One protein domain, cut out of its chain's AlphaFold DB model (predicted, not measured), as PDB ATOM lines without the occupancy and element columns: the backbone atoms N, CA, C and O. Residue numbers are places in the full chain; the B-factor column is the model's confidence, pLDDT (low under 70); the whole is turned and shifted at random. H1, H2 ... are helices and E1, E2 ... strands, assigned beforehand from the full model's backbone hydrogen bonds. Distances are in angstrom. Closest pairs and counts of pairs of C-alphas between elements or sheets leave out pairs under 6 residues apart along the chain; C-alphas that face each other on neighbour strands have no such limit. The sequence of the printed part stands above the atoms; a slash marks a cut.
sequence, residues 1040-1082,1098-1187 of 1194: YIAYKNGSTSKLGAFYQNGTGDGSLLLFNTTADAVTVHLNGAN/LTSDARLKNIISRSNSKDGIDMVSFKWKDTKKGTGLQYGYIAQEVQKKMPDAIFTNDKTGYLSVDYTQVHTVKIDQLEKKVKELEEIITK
ATOM      1  N   TYR A1040     -54.891 -30.243  29.617       47.94
ATOM      2  CA  TYR A1040     -54.671 -31.622  29.173       47.94
ATOM      3  C   TYR A1040     -54.237 -31.681  27.700       47.94
ATOM      4  O   TYR A1040     -55.062 -31.528  26.797       47.94
ATOM      5  N   ILE A1041     -52.957 -31.956  27.424       54.38
ATOM      6  CA  ILE A1041     -52.501 -32.208  26.045       54.38
ATOM      7  C   ILE A1041     -52.607 -33.708  25.746       54.38
ATOM      8  O   ILE A1041     -51.685 -34.489  25.982       54.38
ATOM      9  N   ALA A1042     -53.769 -34.120  25.237       46.72
ATOM     10  CA  ALA A1042     -54.041 -35.507  24.874       46.72
ATOM     11  C   ALA A1042     -53.495 -35.853  23.477       46.72
ATOM     12  O   ALA A1042     -54.141 -35.590  22.462       46.72
ATOM     13  N   TYR A1043     -52.344 -36.527  23.414       46.66
ATOM     14  CA  TYR A1043     -51.877 -37.167  22.179       46.66
ATOM     15  C   TYR A1043     -52.397 -38.610  22.098       46.66
ATOM     16  O   TYR A1043     -51.958 -39.484  22.850       46.66
ATOM     17  N   LYS A1044     -53.307 -38.889  21.155       40.00
ATOM     18  CA  LYS A1044     -53.651 -40.267  20.763       40.00
ATOM     19  C   LYS A1044     -52.670 -40.767  19.705       40.00
ATOM     20  O   LYS A1044     -52.594 -40.197  18.620       40.00
ATOM     21  N   ASN A1045     -51.991 -41.875  19.985       39.88
ATOM     22  CA  ASN A1045     -51.319 -42.680  18.966       39.88
ATOM     23  C   ASN A1045     -51.798 -44.133  19.113       39.88
ATOM     24  O   ASN A1045     -51.319 -44.872  19.970       39.88
ATOM     25  N   GLY A1046     -52.814 -44.500  18.327       53.06
ATOM     26  CA  GLY A1046     -53.538 -45.767  18.467       53.06
ATOM     27  C   GLY A1046     -54.518 -45.792  19.649       53.06
ATOM     28  O   GLY A1046     -55.001 -44.756  20.108       53.06
ATOM     29  N   SER A1047     -54.831 -47.000  20.127       42.81
ATOM     30  CA  SER A1047     -55.881 -47.267  21.127       42.81
ATOM     31  C   SER A1047     -55.522 -46.897  22.577       42.81
ATOM     32  O   SER A1047     -56.281 -47.232  23.483       42.81
ATOM     33  N   THR A1048     -54.381 -46.247  22.829       37.75
ATOM     34  CA  THR A1048     -53.906 -45.912  24.182       37.75
ATOM     35  C   THR A1048     -53.649 -44.413  24.342       37.75
ATOM     36  O   THR A1048     -52.914 -43.788  23.578       37.75
ATOM     37  N   SER A1049     -54.268 -43.821  25.365       38.62
ATOM     38  CA  SER A1049     -54.075 -42.417  25.739       38.62
ATOM     39  C   SER A1049     -52.781 -42.258  26.538       38.62
ATOM     40  O   SER A1049     -52.652 -42.858  27.604       38.62
ATOM     41  N   LYS A1050     -51.849 -41.417  26.075       47.97
ATOM     42  CA  LYS A1050     -50.720 -40.955  26.898       47.97
ATOM     43  C   LYS A1050     -51.043 -39.578  27.476       47.97
ATOM     44  O   LYS A1050     -51.358 -38.655  26.729       47.97
ATOM     45  N   LEU A1051     -50.979 -39.464  28.802       47.16
ATOM     46  CA  LEU A1051     -51.218 -38.233  29.557       47.16
ATOM     47  C   LEU A1051     -49.906 -37.475  29.777       47.16
ATOM     48  O   LEU A1051     -49.004 -37.986  30.440       47.16
ATOM     49  N   GLY A1052     -49.845 -36.233  29.302       47.81
ATOM     50  CA  GLY A1052     -48.969 -35.207  29.864       47.81
ATOM     51  C   GLY A1052     -49.837 -34.134  30.510       47.81
ATOM     52  O   GLY A1052     -50.494 -33.381  29.791       47.81
ATOM     53  N   ALA A1053     -49.871 -34.088  31.842       47.47
ATOM     54  CA  ALA A1053     -50.562 -33.035  32.578       47.47
ATOM     55  C   ALA A1053     -49.554 -31.951  32.977       47.47
ATOM     56  O   ALA A1053     -48.564 -32.237  33.656       47.47
ATOM     57  N   PHE A1054     -49.815 -30.708  32.573       52.91
ATOM     58  CA  PHE A1054     -49.115 -29.550  33.123       52.91
ATOM     59  C   PHE A1054     -49.845 -29.118  34.392       52.91
ATOM     60  O   PHE A1054     -50.941 -28.564  34.321       52.91
ATOM     61  N   TYR A1055     -49.250 -29.390  35.553       44.53
ATOM     62  CA  TYR A1055     -49.793 -28.942  36.829       44.53
ATOM     63  C   TYR A1055     -49.329 -27.502  37.073       44.53
ATOM     64  O   TYR A1055     -48.179 -27.274  37.450       44.53
ATOM     65  N   GLN A1056     -50.216 -26.529  36.860       46.94
ATOM     66  CA  GLN A1056     -50.061 -25.203  37.454       46.94
ATOM     67  C   GLN A1056     -50.849 -25.178  38.758       46.94
ATOM     68  O   GLN A1056     -52.067 -25.049  38.750       46.94
ATOM     69  N   ASN A1057     -50.145 -25.311  39.880       39.66
ATOM     70  CA  ASN A1057     -50.684 -24.838  41.148       39.66
ATOM     71  C   ASN A1057     -50.446 -23.319  41.213       39.66
ATOM     72  O   ASN A1057     -49.435 -22.846  40.692       39.66
ATOM     73  N   GLY A1058     -51.356 -22.550  41.817       43.09
ATOM     74  CA  GLY A1058     -51.413 -21.078  41.711       43.09
ATOM     75  C   GLY A1058     -50.248 -20.286  42.334       43.09
ATOM     76  O   GLY A1058     -50.365 -19.080  42.534       43.09
ATOM     77  N   THR A1059     -49.137 -20.946  42.664       40.81
ATOM     78  CA  THR A1059     -47.966 -20.398  43.356       40.81
ATOM     79  C   THR A1059     -46.663 -20.946  42.757       40.81
ATOM     80  O   THR A1059     -46.088 -21.887  43.296       40.81
ATOM     81  N   GLY A1060     -46.186 -20.346  41.660       42.22
ATOM     82  CA  GLY A1060     -44.787 -20.412  41.185       42.22
ATOM     83  C   GLY A1060     -44.274 -21.730  40.579       42.22
ATOM     84  O   GLY A1060     -43.654 -21.702  39.518       42.22
ATOM     85  N   ASP A1061     -44.550 -22.869  41.210       44.09
ATOM     86  CA  ASP A1061     -43.864 -24.138  40.953       44.09
ATOM     87  C   ASP A1061     -44.679 -25.057  40.029       44.09
ATOM     88  O   ASP A1061     -45.425 -25.943  40.458       44.09
ATOM     89  N   GLY A1062     -44.533 -24.845  38.720       43.38
ATOM     90  CA  GLY A1062     -45.114 -25.723  37.705       43.38
ATOM     91  C   GLY A1062     -44.426 -27.092  37.675       43.38
ATOM     92  O   GLY A1062     -43.236 -27.178  37.375       43.38
ATOM     93  N   SER A1063     -45.173 -28.173  37.920       48.00
ATOM     94  CA  SER A1063     -44.645 -29.546  37.856       48.00
ATOM     95  C   SER A1063     -45.152 -30.298  36.621       48.00
ATOM     96  O   SER A1063     -46.332 -30.253  36.266       48.00
ATOM     97  N   LEU A1064     -44.237 -31.003  35.944       58.41
ATOM     98  CA  LEU A1064     -44.552 -31.864  34.803       58.41
ATOM     99  C   LEU A1064     -44.802 -33.296  35.295       58.41
ATOM    100  O   LEU A1064     -43.865 -34.067  35.506       58.41
ATOM    101  N   LEU A1065     -46.075 -33.654  35.460       52.16
ATOM    102  CA  LEU A1065     -46.497 -34.981  35.910       52.16
ATOM    103  C   LEU A1065     -46.775 -35.893  34.705       52.16
ATOM    104  O   LEU A1065     -47.796 -35.774  34.023       52.16
ATOM    105  N   LEU A1066     -45.845 -36.817  34.444       58.72
ATOM    106  CA  LEU A1066     -45.973 -37.859  33.421       58.72
ATOM    107  C   LEU A1066     -46.419 -39.180  34.058       58.72
ATOM    108  O   LEU A1066     -45.635 -39.853  34.726       58.72
ATOM    109  N   PHE A1067     -47.661 -39.585  33.805       52.25
ATOM    110  CA  PHE A1067     -48.169 -40.884  34.243       52.25
ATOM    111  C   PHE A1067     -47.820 -41.968  33.216       52.25
ATOM    112  O   PHE A1067     -48.277 -41.904  32.074       52.25
ATOM    113  N   ASN A1068     -47.073 -42.999  33.626       47.78
ATOM    114  CA  ASN A1068     -47.035 -44.271  32.903       47.78
ATOM    115  C   ASN A1068     -47.788 -45.339  33.704       47.78
ATOM    116  O   ASN A1068     -47.468 -45.597  34.861       47.78
ATOM    117  N   THR A1069     -48.805 -45.940  33.087       45.25
ATOM    118  CA  THR A1069     -49.661 -46.971  33.693       45.25
ATOM    119  C   THR A1069     -49.213 -48.397  33.356       45.25
ATOM    120  O   THR A1069     -49.873 -49.354  33.759       45.25
ATOM    121  N   THR A1070     -48.086 -48.562  32.654       46.25
ATOM    122  CA  THR A1070     -47.427 -49.854  32.414       46.25
ATOM    123  C   THR A1070     -45.945 -49.799  32.802       46.25
ATOM    124  O   THR A1070     -45.338 -48.733  32.825       46.25
ATOM    125  N   ALA A1071     -45.366 -50.953  33.148       49.28
ATOM    126  CA  ALA A1071     -44.137 -51.084  33.945       49.28
ATOM    127  C   ALA A1071     -42.794 -50.755  33.239       49.28
ATOM    128  O   ALA A1071     -41.765 -51.315  33.606       49.28
ATOM    129  N   ASP A1072     -42.789 -49.847  32.260       54.16
ATOM    130  CA  ASP A1072     -41.589 -49.409  31.531       54.16
ATOM    131  C   ASP A1072     -41.210 -47.947  31.832       54.16
ATOM    132  O   ASP A1072     -42.026 -47.130  32.265       54.16
ATOM    133  N   ALA A1073     -39.945 -47.596  31.588       53.69
ATOM    134  CA  ALA A1073     -39.375 -46.301  31.961       53.69
ATOM    135  C   ALA A1073     -40.089 -45.084  31.328       53.69
ATOM    136  O   ALA A1073     -40.303 -45.013  30.114       53.69
ATOM    137  N   VAL A1074     -40.367 -44.064  32.151       56.41
ATOM    138  CA  VAL A1074     -40.785 -42.731  31.687       56.41
ATOM    139  C   VAL A1074     -39.582 -42.022  31.060       56.41
ATOM    140  O   VAL A1074     -38.697 -41.532  31.758       56.41
ATOM    141  N   THR A1075     -39.548 -41.943  29.730       54.56
ATOM    142  CA  THR A1075     -38.508 -41.198  29.005       54.56
ATOM    143  C   THR A1075     -38.903 -39.728  28.867       54.56
ATOM    144  O   THR A1075     -39.785 -39.394  28.075       54.56
ATOM    145  N   VAL A1076     -38.221 -38.835  29.591       60.66
ATOM    146  CA  VAL A1076     -38.400 -37.379  29.461       60.66
ATOM    147  C   VAL A1076     -37.406 -36.821  28.438       60.66
ATOM    148  O   VAL A1076     -36.219 -36.673  28.720       60.66
ATOM    149  N   HIS A1077     -37.878 -36.503  27.231       53.59
ATOM    150  CA  HIS A1077     -37.062 -35.833  26.211       53.59
ATOM    151  C   HIS A1077     -37.007 -34.316  26.454       53.59
ATOM    152  O   HIS A1077     -37.784 -33.556  25.877       53.59
ATOM    153  N   LEU A1078     -36.054 -33.868  27.274       60.31
ATOM    154  CA  LEU A1078     -35.740 -32.446  27.469       60.31
ATOM    155  C   LEU A1078     -34.922 -31.906  26.281       60.31
ATOM    156  O   LEU A1078     -33.716 -31.688  26.372       60.31
ATOM    157  N   ASN A1079     -35.581 -31.730  25.134       47.94
ATOM    158  CA  ASN A1079     -34.937 -31.315  23.886       47.94
ATOM    159  C   ASN A1079     -34.718 -29.791  23.812       47.94
ATOM    160  O   ASN A1079     -35.273 -29.109  22.952       47.94
ATOM    161  N   GLY A1080     -33.887 -29.252  24.709       48.97
ATOM    162  CA  GLY A1080     -33.209 -27.983  24.434       48.97
ATOM    163  C   GLY A1080     -32.272 -28.158  23.232       48.97
ATOM    164  O   GLY A1080     -31.734 -29.245  23.039       48.97
ATOM    165  N   ALA A1081     -32.033 -27.105  22.443       47.12
ATOM    166  CA  ALA A1081     -31.299 -27.189  21.165       47.12
ATOM    167  C   ALA A1081     -29.877 -27.804  21.243       47.12
ATOM    168  O   ALA A1081     -29.323 -28.189  20.217       47.12
ATOM    169  N   ASN A1082     -29.314 -27.933  22.453       48.72
ATOM    170  CA  ASN A1082     -28.001 -28.523  22.738       48.72
ATOM    171  C   ASN A1082     -28.054 -29.841  23.552       48.72
ATOM    172  O   ASN A1082     -27.007 -30.358  23.934       48.72
ATOM    173  N   LEU A1098     -22.354 -43.556  34.087       88.19
ATOM    174  CA  LEU A1098     -21.806 -42.748  33.000       88.19
ATOM    175  C   LEU A1098     -21.279 -43.657  31.888       88.19
ATOM    176  O   LEU A1098     -20.505 -44.583  32.142       88.19
ATOM    177  N   THR A1099     -21.669 -43.396  30.636       88.00
ATOM    178  CA  THR A1099     -21.178 -44.162  29.477       88.00
ATOM    179  C   THR A1099     -19.653 -44.193  29.461       88.00
ATOM    180  O   THR A1099     -19.014 -43.146  29.519       88.00
ATOM    181  N   SER A1100     -19.054 -45.384  29.369       92.06
ATOM    182  CA  SER A1100     -17.598 -45.530  29.508       92.06
ATOM    183  C   SER A1100     -16.977 -46.616  28.620       92.06
ATOM    184  O   SER A1100     -15.827 -47.010  28.820       92.06
ATOM    185  N   ASP A1101     -17.733 -47.083  27.629       93.00
ATOM    186  CA  ASP A1101     -17.349 -48.103  26.656       93.00
ATOM    187  C   ASP A1101     -16.067 -47.760  25.872       93.00
ATOM    188  O   ASP A1101     -15.949 -46.668  25.302       93.00
ATOM    189  N   ALA A1102     -15.141 -48.720  25.765       91.88
ATOM    190  CA  ALA A1102     -13.917 -48.607  24.967       91.88
ATOM    191  C   ALA A1102     -14.180 -48.169  23.516       91.88
ATOM    192  O   ALA A1102     -13.413 -47.391  22.945       91.88
ATOM    193  N   ARG A1103     -15.282 -48.632  22.906       93.44
ATOM    194  CA  ARG A1103     -15.614 -48.349  21.500       93.44
ATOM    195  C   ARG A1103     -15.806 -46.860  21.230       93.44
ATOM    196  O   ARG A1103     -15.533 -46.431  20.112       93.44
ATOM    197  N   LEU A1104     -16.207 -46.080  22.234       91.38
ATOM    198  CA  LEU A1104     -16.531 -44.654  22.120       91.38
ATOM    199  C   LEU A1104     -15.336 -43.720  22.392       91.38
ATOM    200  O   LEU A1104     -15.443 -42.512  22.163       91.38
ATOM    201  N   LYS A1105     -14.206 -44.257  22.869       93.12
ATOM    202  CA  LYS A1105     -13.054 -43.485  23.357       93.12
ATOM    203  C   LYS A1105     -11.818 -43.672  22.475       93.12
ATOM    204  O   LYS A1105     -11.521 -44.779  22.036       93.12
ATOM    205  N   ASN A1106     -11.069 -42.593  22.267       92.44
ATOM    206  CA  ASN A1106      -9.692 -42.620  21.782       92.44
ATOM    207  C   ASN A1106      -8.771 -42.480  23.000       92.44
ATOM    208  O   ASN A1106      -8.673 -41.391  23.568       92.44
ATOM    209  N   ILE A1107      -8.163 -43.587  23.431       92.38
ATOM    210  CA  ILE A1107      -7.286 -43.634  24.609       92.38
ATOM    211  C   ILE A1107      -5.935 -43.002  24.269       92.38
ATOM    212  O   ILE A1107      -5.354 -43.317  23.233       92.38
ATOM    213  N   ILE A1108      -5.454 -42.114  25.138       92.06
ATOM    214  CA  ILE A1108      -4.216 -41.342  24.955       92.06
ATOM    215  C   ILE A1108      -3.132 -41.839  25.917       92.06
ATOM    216  O   ILE A1108      -2.007 -42.090  25.496       92.06
ATOM    217  N   SER A1109      -3.469 -42.030  27.194       90.44
ATOM    218  CA  SER A1109      -2.559 -42.617  28.184       90.44
ATOM    219  C   SER A1109      -3.301 -43.470  29.214       90.44
ATOM    220  O   SER A1109      -4.520 -43.369  29.375       90.44
ATOM    221  N   ARG A1110      -2.546 -44.331  29.903       91.50
ATOM    222  CA  ARG A1110      -3.011 -45.241  30.958       91.50
ATOM    223  C   ARG A1110      -2.146 -45.065  32.201       91.50
ATOM    224  O   ARG A1110      -0.970 -44.729  32.087       91.50
ATOM    225  N   SER A1111      -2.731 -45.308  33.368       85.19
ATOM    226  CA  SER A1111      -2.037 -45.246  34.663       85.19
ATOM    227  C   SER A1111      -1.266 -46.521  35.028       85.19
ATOM    228  O   SER A1111      -0.416 -46.454  35.910       85.19
ATOM    229  N   ASN A1112      -1.515 -47.651  34.348       82.00
ATOM    230  CA  ASN A1112      -0.903 -48.962  34.618       82.00
ATOM    231  C   ASN A1112      -1.035 -49.367  36.100       82.00
ATOM    232  O   ASN A1112      -0.059 -49.690  36.785       82.00
ATOM    233  N   SER A1113      -2.263 -49.298  36.607       77.56
ATOM    234  CA  SER A1113      -2.583 -49.516  38.013       77.56
ATOM    235  C   SER A1113      -2.466 -50.995  38.398       77.56
ATOM    236  O   SER A1113      -3.005 -51.878  37.732       77.56
ATOM    237  N   LYS A1114      -1.809 -51.281  39.531       74.94
ATOM    238  CA  LYS A1114      -1.604 -52.658  40.031       74.94
ATOM    239  C   LYS A1114      -2.896 -53.382  40.446       74.94
ATOM    240  O   LYS A1114      -2.861 -54.593  40.631       74.94
ATOM    241  N   ASP A1115      -4.014 -52.670  40.595       74.44
ATOM    242  CA  ASP A1115      -5.340 -53.265  40.842       74.44
ATOM    243  C   ASP A1115      -6.006 -53.829  39.565       74.44
ATOM    244  O   ASP A1115      -7.003 -54.550  39.644       74.44
ATOM    245  N   GLY A1116      -5.445 -53.547  38.382       76.06
ATOM    246  CA  GLY A1116      -6.003 -53.961  37.094       76.06
ATOM    247  C   GLY A1116      -7.212 -53.136  36.635       76.06
ATOM    248  O   GLY A1116      -7.889 -53.553  35.696       76.06
ATOM    249  N   ILE A1117      -7.485 -51.992  37.274       85.06
ATOM    250  CA  ILE A1117      -8.473 -50.997  36.840       85.06
ATOM    251  C   ILE A1117      -7.730 -49.687  36.549       85.06
ATOM    252  O   ILE A1117      -7.568 -48.827  37.421       85.06
ATOM    253  N   ASP A1118      -7.276 -49.529  35.307       86.31
ATOM    254  CA  ASP A1118      -6.572 -48.327  34.863       86.31
ATOM    255  C   ASP A1118      -7.502 -47.112  34.805       86.31
ATOM    256  O   ASP A1118      -8.489 -47.101  34.065       86.31
ATOM    257  N   MET A1119      -7.110 -46.023  35.474       89.12
ATOM    258  CA  MET A1119      -7.508 -44.699  35.003       89.12
ATOM    259  C   MET A1119      -6.855 -44.462  33.635       89.12
ATOM    260  O   MET A1119      -5.637 -44.624  33.485       89.12
ATOM    261  N   VAL A1120      -7.663 -44.051  32.664       92.12
ATOM    262  CA  VAL A1120      -7.254 -43.702  31.305       92.12
ATOM    263  C   VAL A1120      -7.534 -42.231  31.023       92.12
ATOM    264  O   VAL A1120      -8.572 -41.700  31.428       92.12
ATOM    265  N   SER A1121      -6.632 -41.581  30.290       93.00
ATOM    266  CA  SER A1121      -6.917 -40.299  29.645       93.00
ATOM    267  C   SER A1121      -7.380 -40.554  28.210       93.00
ATOM    268  O   SER A1121      -6.857 -41.439  27.520       93.00
ATOM    269  N   PHE A1122      -8.406 -39.841  27.757       93.31
ATOM    270  CA  PHE A1122      -9.037 -40.099  26.467       93.31
ATOM    271  C   PHE A1122      -9.687 -38.854  25.861       93.31
ATOM    272  O   PHE A1122      -9.983 -37.881  26.552       93.31
ATOM    273  N   LYS A1123      -9.957 -38.907  24.558       92.69
ATOM    274  CA  LYS A1123     -10.918 -38.020  23.885       92.69
ATOM    275  C   LYS A1123     -12.100 -38.842  23.388       92.69
ATOM    276  O   LYS A1123     -11.936 -40.014  23.037       92.69
ATOM    277  N   TRP A1124     -13.292 -38.257  23.355       92.00
ATOM    278  CA  TRP A1124     -14.438 -38.900  22.714       92.00
ATOM    279  C   TRP A1124     -14.213 -39.009  21.202       92.00
ATOM    280  O   TRP A1124     -13.637 -38.111  20.590       92.00
ATOM    281  N   LYS A1125     -14.673 -40.109  20.593       90.69
ATOM    282  CA  LYS A1125     -14.721 -40.234  19.125       90.69
ATOM    283  C   LYS A1125     -15.805 -39.350  18.510       90.69
ATOM    284  O   LYS A1125     -15.628 -38.839  17.413       90.69
ATOM    285  N   ASP A1126     -16.909 -39.173  19.232       85.62
ATOM    286  CA  ASP A1126     -17.954 -38.209  18.901       85.62
ATOM    287  C   ASP A1126     -17.593 -36.842  19.495       85.62
ATOM    288  O   ASP A1126     -17.592 -36.661  20.716       85.62
ATOM    289  N   THR A1127     -17.296 -35.875  18.628       79.38
ATOM    290  CA  THR A1127     -16.920 -34.511  19.020       79.38
ATOM    291  C   THR A1127     -18.040 -33.767  19.746       79.38
ATOM    292  O   THR A1127     -17.745 -32.855  20.521       79.38
ATOM    293  N   LYS A1128     -19.308 -34.183  19.587       77.31
ATOM    294  CA  LYS A1128     -20.455 -33.602  20.309       77.31
ATOM    295  C   LYS A1128     -20.432 -33.898  21.810       77.31
ATOM    296  O   LYS A1128     -21.043 -33.162  22.575       77.31
ATOM    297  N   LYS A1129     -19.694 -34.926  22.249       76.38
ATOM    298  CA  LYS A1129     -19.469 -35.228  23.677       76.38
ATOM    299  C   LYS A1129     -18.311 -34.431  24.298       76.38
ATOM    300  O   LYS A1129     -17.976 -34.645  25.461       76.38
ATOM    301  N   GLY A1130     -17.702 -33.520  23.536       78.31
ATOM    302  CA  GLY A1130     -16.590 -32.674  23.961       78.31
ATOM    303  C   GLY A1130     -15.253 -33.087  23.339       78.31
ATOM    304  O   GLY A1130     -14.935 -34.268  23.204       78.31
ATOM    305  N   THR A1131     -14.452 -32.085  22.975       81.19
ATOM    306  CA  THR A1131     -13.167 -32.227  22.259       81.19
ATOM    307  C   THR A1131     -11.931 -32.180  23.172       81.19
ATOM    308  O   THR A1131     -10.820 -32.512  22.739       81.19
ATOM    309  N   GLY A1132     -12.116 -31.766  24.431       86.31
ATOM    310  CA  GLY A1132     -11.075 -31.707  25.459       86.31
ATOM    311  C   GLY A1132     -10.594 -33.085  25.923       86.31
ATOM    312  O   GLY A1132     -11.243 -34.102  25.682       86.31
ATOM    313  N   LEU A1133      -9.440 -33.113  26.596       90.38
ATOM    314  CA  LEU A1133      -8.932 -34.314  27.259       90.38
ATOM    315  C   LEU A1133      -9.820 -34.655  28.464       90.38
ATOM    316  O   LEU A1133     -10.086 -33.790  29.294       90.38
ATOM    317  N   GLN A1134     -10.260 -35.906  28.550       91.62
ATOM    318  CA  GLN A1134     -11.104 -36.440  29.618       91.62
ATOM    319  C   GLN A1134     -10.374 -37.555  30.369       91.62
ATOM    320  O   GLN A1134      -9.497 -38.216  29.810       91.62
ATOM    321  N   TYR A1135     -10.772 -37.798  31.616       90.81
ATOM    322  CA  TYR A1135     -10.247 -38.876  32.458       90.81
ATOM    323  C   TYR A1135     -11.378 -39.810  32.886       90.81
ATOM    324  O   TYR A1135     -12.521 -39.386  33.037       90.81
ATOM    325  N   GLY A1136     -11.080 -41.097  33.053       91.50
ATOM    326  CA  GLY A1136     -12.041 -42.068  33.574       91.50
ATOM    327  C   GLY A1136     -11.565 -43.504  33.407       91.50
ATOM    328  O   GLY A1136     -10.367 -43.741  33.310       91.50
ATOM    329  N   TYR A1137     -12.494 -44.455  33.331       92.38
ATOM    330  CA  TYR A1137     -12.193 -45.887  33.188       92.38
ATOM    331  C   TYR A1137     -12.669 -46.451  31.846       92.38
ATOM    332  O   TYR A1137     -13.456 -45.822  31.127       92.38
ATOM    333  N   ILE A1138     -12.234 -47.664  31.512       92.69
ATOM    334  CA  ILE A1138     -12.794 -48.451  30.408       92.69
ATOM    335  C   ILE A1138     -13.785 -49.461  30.985       92.69
ATOM    336  O   ILE A1138     -13.418 -50.296  31.811       92.69
ATOM    337  N   ALA A1139     -15.041 -49.398  30.537       93.31
ATOM    338  CA  ALA A1139     -16.111 -50.234  31.082       93.31
ATOM    339  C   ALA A1139     -15.808 -51.741  30.982       93.31
ATOM    340  O   ALA A1139     -15.990 -52.463  31.952       93.31
ATOM    341  N   GLN A1140     -15.254 -52.202  29.856       92.94
ATOM    342  CA  GLN A1140     -14.851 -53.600  29.641       92.94
ATOM    343  C   GLN A1140     -13.696 -54.077  30.541       92.94
ATOM    344  O   GLN A1140     -13.481 -55.280  30.683       92.94
ATOM    345  N   GLU A1141     -12.908 -53.159  31.105       90.06
ATOM    346  CA  GLU A1141     -11.808 -53.482  32.022       90.06
ATOM    347  C   GLU A1141     -12.338 -53.537  33.458       90.06
ATOM    348  O   GLU A1141     -12.127 -54.537  34.145       90.06
ATOM    349  N   VAL A1142     -13.146 -52.544  33.851       91.44
ATOM    350  CA  VAL A1142     -13.899 -52.540  35.118       91.44
ATOM    351  C   VAL A1142     -14.787 -53.787  35.233       91.44
ATOM    352  O   VAL A1142     -14.738 -54.456  36.259       91.44
ATOM    353  N   GLN A1143     -15.499 -54.188  34.172       92.50
ATOM    354  CA  GLN A1143     -16.388 -55.364  34.158       92.50
ATOM    355  C   GLN A1143     -15.711 -56.669  34.604       92.50
ATOM    356  O   GLN A1143     -16.358 -57.531  35.189       92.50
ATOM    357  N   LYS A1144     -14.402 -56.824  34.359       90.69
ATOM    358  CA  LYS A1144     -13.636 -58.028  34.733       90.69
ATOM    359  C   LYS A1144     -13.308 -58.107  36.227       90.69
ATOM    360  O   LYS A1144     -12.808 -59.136  36.677       90.69
ATOM    361  N   LYS A1145     -13.490 -57.009  36.966       88.62
ATOM    362  CA  LYS A1145     -13.093 -56.850  38.375       88.62
ATOM    363  C   LYS A1145     -14.251 -56.417  39.274       88.62
ATOM    364  O   LYS A1145     -14.281 -56.799  40.435       88.62
ATOM    365  N   MET A1146     -15.179 -55.637  38.730       89.94
ATOM    366  CA  MET A1146     -16.362 -55.080  39.378       89.94
ATOM    367  C   MET A1146     -17.538 -55.137  38.380       89.94
ATOM    368  O   MET A1146     -17.903 -54.107  37.811       89.94
ATOM    369  N   PRO A1147     -18.095 -56.330  38.093       90.12
ATOM    370  CA  PRO A1147     -19.190 -56.478  37.132       90.12
ATOM    371  C   PRO A1147     -20.452 -55.715  37.562       90.12
ATOM    372  O   PRO A1147     -21.122 -55.145  36.708       90.12
ATOM    373  N   ASP A1148     -20.722 -55.626  38.866       87.88
ATOM    374  CA  ASP A1148     -21.914 -54.968  39.424       87.88
ATOM    375  C   ASP A1148     -21.893 -53.433  39.275       87.88
ATOM    376  O   ASP A1148     -22.930 -52.777  39.328       87.88
ATOM    377  N   ALA A1149     -20.717 -52.853  39.006       89.25
ATOM    378  CA  ALA A1149     -20.562 -51.436  38.677       89.25
ATOM    379  C   ALA A1149     -20.807 -51.135  37.179       89.25
ATOM    380  O   ALA A1149     -20.574 -50.004  36.740       89.25
ATOM    381  N   ILE A1150     -21.227 -52.124  36.375       92.94
ATOM    382  CA  ILE A1150     -21.411 -52.006  34.922       92.94
ATOM    383  C   ILE A1150     -22.874 -52.123  34.515       92.94
ATOM    384  O   ILE A1150     -23.563 -53.087  34.829       92.94
ATOM    385  N   PHE A1151     -23.304 -51.172  33.690       90.50
ATOM    386  CA  PHE A1151     -24.644 -51.127  33.119       90.50
ATOM    387  C   PHE A1151     -24.554 -51.273  31.600       90.50
ATOM    388  O   PHE A1151     -23.803 -50.547  30.945       90.50
ATOM    389  N   THR A1152     -25.326 -52.199  31.033       89.38
ATOM    390  CA  THR A1152     -25.415 -52.401  29.578       89.38
ATOM    391  C   THR A1152     -26.629 -51.661  29.033       89.38
ATOM    392  O   THR A1152     -27.713 -51.735  29.602       89.38
ATOM    393  N   ASN A1153     -26.471 -50.937  27.927       82.06
ATOM    394  CA  ASN A1153     -27.593 -50.339  27.213       82.06
ATOM    395  C   ASN A1153     -28.166 -51.346  26.203       82.06
ATOM    396  O   ASN A1153     -27.571 -51.549  25.147       82.06
ATOM    397  N   ASP A1154     -29.333 -51.924  26.485       78.75
ATOM    398  CA  ASP A1154     -29.918 -53.028  25.694       78.75
ATOM    399  C   ASP A1154     -30.142 -52.707  24.205       78.75
ATOM    400  O   ASP A1154     -30.140 -53.601  23.363       78.75
ATOM    401  N   LYS A1155     -30.305 -51.424  23.852       75.75
ATOM    402  CA  LYS A1155     -30.561 -50.978  22.469       75.75
ATOM    403  C   LYS A1155     -29.295 -50.802  21.628       75.75
ATOM    404  O   LYS A1155     -29.373 -50.823  20.405       75.75
ATOM    405  N   THR A1156     -28.148 -50.569  22.262       81.19
ATOM    406  CA  THR A1156     -26.875 -50.264  21.575       81.19
ATOM    407  C   THR A1156     -25.744 -51.225  21.940       81.19
ATOM    408  O   THR A1156     -24.682 -51.207  21.317       81.19
ATOM    409  N   GLY A1157     -25.944 -52.039  22.976       85.81
ATOM    410  CA  GLY A1157     -24.925 -52.878  23.592       85.81
ATOM    411  C   GLY A1157     -23.769 -52.097  24.224       85.81
ATOM    412  O   GLY A1157     -22.760 -52.721  24.546       85.81
ATOM    413  N   TYR A1158     -23.839 -50.763  24.348       90.25
ATOM    414  CA  TYR A1158     -22.770 -49.960  24.956       90.25
ATOM    415  C   TYR A1158     -22.772 -50.062  26.480       90.25
ATOM    416  O   TYR A1158     -23.831 -50.073  27.108       90.25
ATOM    417  N   LEU A1159     -21.573 -50.092  27.060       93.12
ATOM    418  CA  LEU A1159     -21.370 -50.198  28.501       93.12
ATOM    419  C   LEU A1159     -21.161 -48.829  29.178       93.12
ATOM    420  O   LEU A1159     -20.438 -47.949  28.686       93.12
ATOM    421  N   SER A1160     -21.744 -48.693  30.362       92.06
ATOM    422  CA  SER A1160     -21.606 -47.565  31.287       92.06
ATOM    423  C   SER A1160     -21.033 -48.045  32.623       92.06
ATOM    424  O   SER A1160     -21.189 -49.211  32.975       92.06
ATOM    425  N   VAL A1161     -20.361 -47.154  33.353       92.44
ATOM    426  CA  VAL A1161     -19.723 -47.421  34.653       92.44
ATOM    427  C   VAL A1161     -20.386 -46.558  35.722       92.44
ATOM    428  O   VAL A1161     -20.533 -45.350  35.526       92.44
ATOM    429  N   ASP A1162     -20.733 -47.150  36.862       91.44
ATOM    430  CA  ASP A1162     -20.979 -46.406  38.096       91.44
ATOM    431  C   ASP A1162     -19.633 -46.017  38.724       91.44
ATOM    432  O   ASP A1162     -18.932 -46.822  39.346       91.44
ATOM    433  N   TYR A1163     -19.243 -44.760  38.509       89.12
ATOM    434  CA  TYR A1163     -17.978 -44.225  39.006       89.12
ATOM    435  C   TYR A1163     -17.936 -44.148  40.533       89.12
ATOM    436  O   TYR A1163     -16.849 -44.257  41.097       89.12
ATOM    437  N   THR A1164     -19.083 -44.005  41.203       88.25
ATOM    438  CA  THR A1164     -19.150 -43.922  42.666       88.25
ATOM    439  C   THR A1164     -18.674 -45.233  43.276       88.25
ATOM    440  O   THR A1164     -17.755 -45.221  44.088       88.25
ATOM    441  N   GLN A1165     -19.191 -46.370  42.800       88.12
ATOM    442  CA  GLN A1165     -18.769 -47.693  43.278       88.12
ATOM    443  C   GLN A1165     -17.273 -47.949  43.037       88.12
ATOM    444  O   GLN A1165     -16.558 -48.364  43.952       88.12
ATOM    445  N   VAL A1166     -16.771 -47.658  41.828       88.38
ATOM    446  CA  VAL A1166     -15.345 -47.841  41.486       88.38
ATOM    447  C   VAL A1166     -14.441 -46.951  42.346       88.38
ATOM    448  O   VAL A1166     -13.380 -47.397  42.790       88.38
ATOM    449  N   HIS A1167     -14.847 -45.707  42.613       89.31
ATOM    450  CA  HIS A1167     -14.099 -44.795  43.478       89.31
ATOM    451  C   HIS A1167     -14.119 -45.239  44.940       89.31
ATOM    452  O   HIS A1167     -13.053 -45.283  45.549       89.31
ATOM    453  N   THR A1168     -15.270 -45.644  45.486       88.94
ATOM    454  CA  THR A1168     -15.373 -46.154  46.862       88.94
ATOM    455  C   THR A1168     -14.438 -47.345  47.091       88.94
ATOM    456  O   THR A1168     -13.690 -47.351  48.066       88.94
ATOM    457  N   VAL A1169     -14.392 -48.309  46.163       86.12
ATOM    458  CA  VAL A1169     -13.480 -49.465  46.268       86.12
ATOM    459  C   VAL A1169     -12.006 -49.058  46.146       86.12
ATOM    460  O   VAL A1169     -11.167 -49.576  46.882       86.12
ATOM    461  N   LYS A1170     -11.658 -48.111  45.264       86.19
ATOM    462  CA  LYS A1170     -10.276 -47.599  45.171       86.19
ATOM    463  C   LYS A1170      -9.845 -46.823  46.421       86.19
ATOM    464  O   LYS A1170      -8.673 -46.903  46.781       86.19
ATOM    465  N   ILE A1171     -10.758 -46.107  47.080       89.31
ATOM    466  CA  ILE A1171     -10.482 -45.379  48.330       89.31
ATOM    467  C   ILE A1171     -10.213 -46.366  49.474       89.31
ATOM    468  O   ILE A1171      -9.149 -46.282  50.080       89.31
ATOM    469  N   ASP A1172     -11.065 -47.374  49.683       88.81
ATOM    470  CA  ASP A1172     -10.836 -48.444  50.676       88.81
ATOM    471  C   ASP A1172      -9.489 -49.175  50.458       88.81
ATOM    472  O   ASP A1172      -8.742 -49.448  51.401       88.81
ATOM    473  N   GLN A1173      -9.112 -49.433  49.199       85.88
ATOM    474  CA  GLN A1173      -7.801 -50.008  48.868       85.88
ATOM    475  C   GLN A1173      -6.619 -49.065  49.145       85.88
ATOM    476  O   GLN A1173      -5.511 -49.543  49.404       85.88
ATOM    477  N   LEU A1174      -6.814 -47.746  49.052       87.81
ATOM    478  CA  LEU A1174      -5.799 -46.753  49.402       87.81
ATOM    479  C   LEU A1174      -5.659 -46.636  50.921       87.81
ATOM    480  O   LEU A1174      -4.534 -46.691  51.410       87.81
ATOM    481  N   GLU A1175      -6.764 -46.572  51.663       89.69
ATOM    482  CA  GLU A1175      -6.773 -46.531  53.133       89.69
ATOM    483  C   GLU A1175      -6.066 -47.754  53.738       89.69
ATOM    484  O   GLU A1175      -5.205 -47.607  54.607       89.69
ATOM    485  N   LYS A1176      -6.324 -48.958  53.206       89.25
ATOM    486  CA  LYS A1176      -5.610 -50.185  53.609       89.25
ATOM    487  C   LYS A1176      -4.097 -50.094  53.390       89.25
ATOM    488  O   LYS A1176      -3.335 -50.446  54.285       89.25
ATOM    489  N   LYS A1177      -3.651 -49.572  52.242       87.38
ATOM    490  CA  LYS A1177      -2.217 -49.384  51.952       87.38
ATOM    491  C   LYS A1177      -1.573 -48.303  52.813       87.38
ATOM    492  O   LYS A1177      -0.420 -48.460  53.198       87.38
ATOM    493  N   VAL A1178      -2.287 -47.215  53.107       91.56
ATOM    494  CA  VAL A1178      -1.807 -46.174  54.030       91.56
ATOM    495  C   VAL A1178      -1.593 -46.783  55.412       91.56
ATOM    496  O   VAL A1178      -0.503 -46.643  55.956       91.56
ATOM    497  N   LYS A1179      -2.553 -47.569  55.912       92.94
ATOM    498  CA  LYS A1179      -2.418 -48.285  57.183       92.94
ATOM    499  C   LYS A1179      -1.232 -49.265  57.198       92.94
ATOM    500  O   LYS A1179      -0.449 -49.244  58.141       92.94
ATOM    501  N   GLU A1180      -1.052 -50.081  56.157       90.31
ATOM    502  CA  GLU A1180       0.117 -50.974  56.036       90.31
ATOM    503  C   GLU A1180       1.444 -50.190  56.058       90.31
ATOM    504  O   GLU A1180       2.406 -50.603  56.708       90.31
ATOM    505  N   LEU A1181       1.505 -49.037  55.382       91.94
ATOM    506  CA  LEU A1181       2.683 -48.167  55.384       91.94
ATOM    507  C   LEU A1181       2.927 -47.525  56.758       91.94
ATOM    508  O   LEU A1181       4.074 -47.471  57.193       91.94
ATOM    509  N   GLU A1182       1.885 -47.085  57.463       91.75
ATOM    510  CA  GLU A1182       1.975 -46.555  58.832       91.75
ATOM    511  C   GLU A1182       2.448 -47.619  59.834       91.75
ATOM    512  O   GLU A1182       3.295 -47.333  60.686       91.75
ATOM    513  N   GLU A1183       1.979 -48.863  59.706       92.19
ATOM    514  CA  GLU A1183       2.454 -50.003  60.498       92.19
ATOM    515  C   GLU A1183       3.938 -50.307  60.212       92.19
ATOM    516  O   GLU A1183       4.727 -50.465  61.149       92.19
ATOM    517  N   ILE A1184       4.359 -50.301  58.939       91.69
ATOM    518  CA  ILE A1184       5.770 -50.480  58.542       91.69
ATOM    519  C   ILE A1184       6.649 -49.333  59.064       91.69
ATOM    520  O   ILE A1184       7.721 -49.591  59.613       91.69
ATOM    521  N   ILE A1185       6.205 -48.080  58.940       91.31
ATOM    522  CA  ILE A1185       6.925 -46.895  59.436       91.31
ATOM    523  C   ILE A1185       7.054 -46.945  60.963       91.31
ATOM    524  O   ILE A1185       8.130 -46.677  61.497       91.31
ATOM    525  N   THR A1186       5.994 -47.344  61.669       89.38
ATOM    526  CA  THR A1186       5.999 -47.496  63.132       89.38
ATOM    527  C   THR A1186       6.957 -48.605  63.562       89.38
ATOM    528  O   THR A1186       7.748 -48.412  64.489       89.38
ATOM    529  N   LYS A1187       6.962 -49.741  62.852       87.62
ATOM    530  CA  LYS A1187       7.910 -50.833  63.088       87.62
ATOM    531  C   LYS A1187       9.355 -50.376  62.862       87.62
ATOM    532  O   LYS A1187      10.167 -50.535  63.772       87.62
TER     533      LYS A1187
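This is residues 1040 to 1082 and 1098 to 1187 of the 1194 residues of the protein "Chaperone of endosialidase" of Sediminibacterium ginsengisoli (UniProt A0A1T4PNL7). Two separate lobes and a helical arm: at one end a thin, loose sheet of three strands, E1 to E3, followed by an unnamed stretch that folds back; past a cut in the chain, a second lobe of the small sheet E4 to E6 and the hairpin E7 and E8 with the short helix H1 near it, from which the long helix H2 runs out, its residues 1174 to 1187 sticking out free. The printed part has 133 residues with two named helices and eight named strands, in the order E1 E2 E3 E4 E5 E6 H1 E7 E8 H2; the sheets run E1 - E2 - E3, E4 - E5 - E6 and E7 - E8, each antiparallel. The class is mixed, helices and strands, though under half of the residues, 66 of 133, are in named elements. The whole is extended, with a radius of gyration of the C-alphas of 22.4 A and spans of 73 by 35 by 29 A.

E1, residues 1040 to 1044, begins at C-alpha 1040, at (-54.671, -31.622, 29.173). E2 is residues 1049 to 1055, 18.0 A long, and E3 is residues 1063 to 1066. Residues 1067 to 1082 hold no named element. After the cut, E4 is residues 1105 to 1110, 12.7 A long, beginning at C-alpha 1105, at (-13.054, -43.485, 23.357). E5 is residues 1120 to 1124, 12.2 A long, and E6 is residues 1134 to 1136. H1 is residues 1139 to 1142, E7 residues 1150 to 1152 and E8 residues 1159 to 1162. H2, residues 1163 to 1187, is 36.0 A long and ends at C-alpha 1187, at (7.910, -50.833, 63.088).

E1, E2 and E3 form a meander, each strand the antiparallel neighbour of the one before. In the hairpin E1 and E2 the C-alphas of 1044 and 1049 face each other at 5.4 A, but no backbone N and O across the pair are within hydrogen-bond range. In the hairpin E2 and E3, N 1055 and O 1063 are within range at 3.1 A. E3 and E4 are apart. E4, E5 and E6 form a second meander. In the hairpin E4 and E5 the directions stand at 158 degrees, and N 1106 and O 1123 are 2.8 A apart. In the hairpin E5 and E6 the angle is 129 degrees, and N 1122 and O 1134 are 2.8 A apart. H1 is not on the sheet E4 E5 E6; its closest C-alphas to E8 are those of Ala 1139 and Val 1161, 5.8 A. In the hairpin E7 and E8, N 1160 and O 1151 are 2.8 A apart. Residues 1098 to 1099 pair antiparallel with residues 1160 to 1161 of E8. H2 follows E8 by a tight link with no residue between; it is only just apart from H1, closest 8.0 A, and from E6, closest 8.3 A. In H2 every O i to N i+4 pair is within hydrogen-bond range; H1 is too short for such a pair.

The two C-alphas farthest apart, those of Ser 1047 and Lys 1187, are 76.4 A apart. Residues 1083 to 1097 are not printed, and C-alphas 1082 and 1098 across the cut are 18.6 A apart. Of the links that are printed whole, none is long. Residues 1044 to 1049 also stand free. The mean pLDDT of the printed part is 75.4, and residues 1040 to 1082 are under 70.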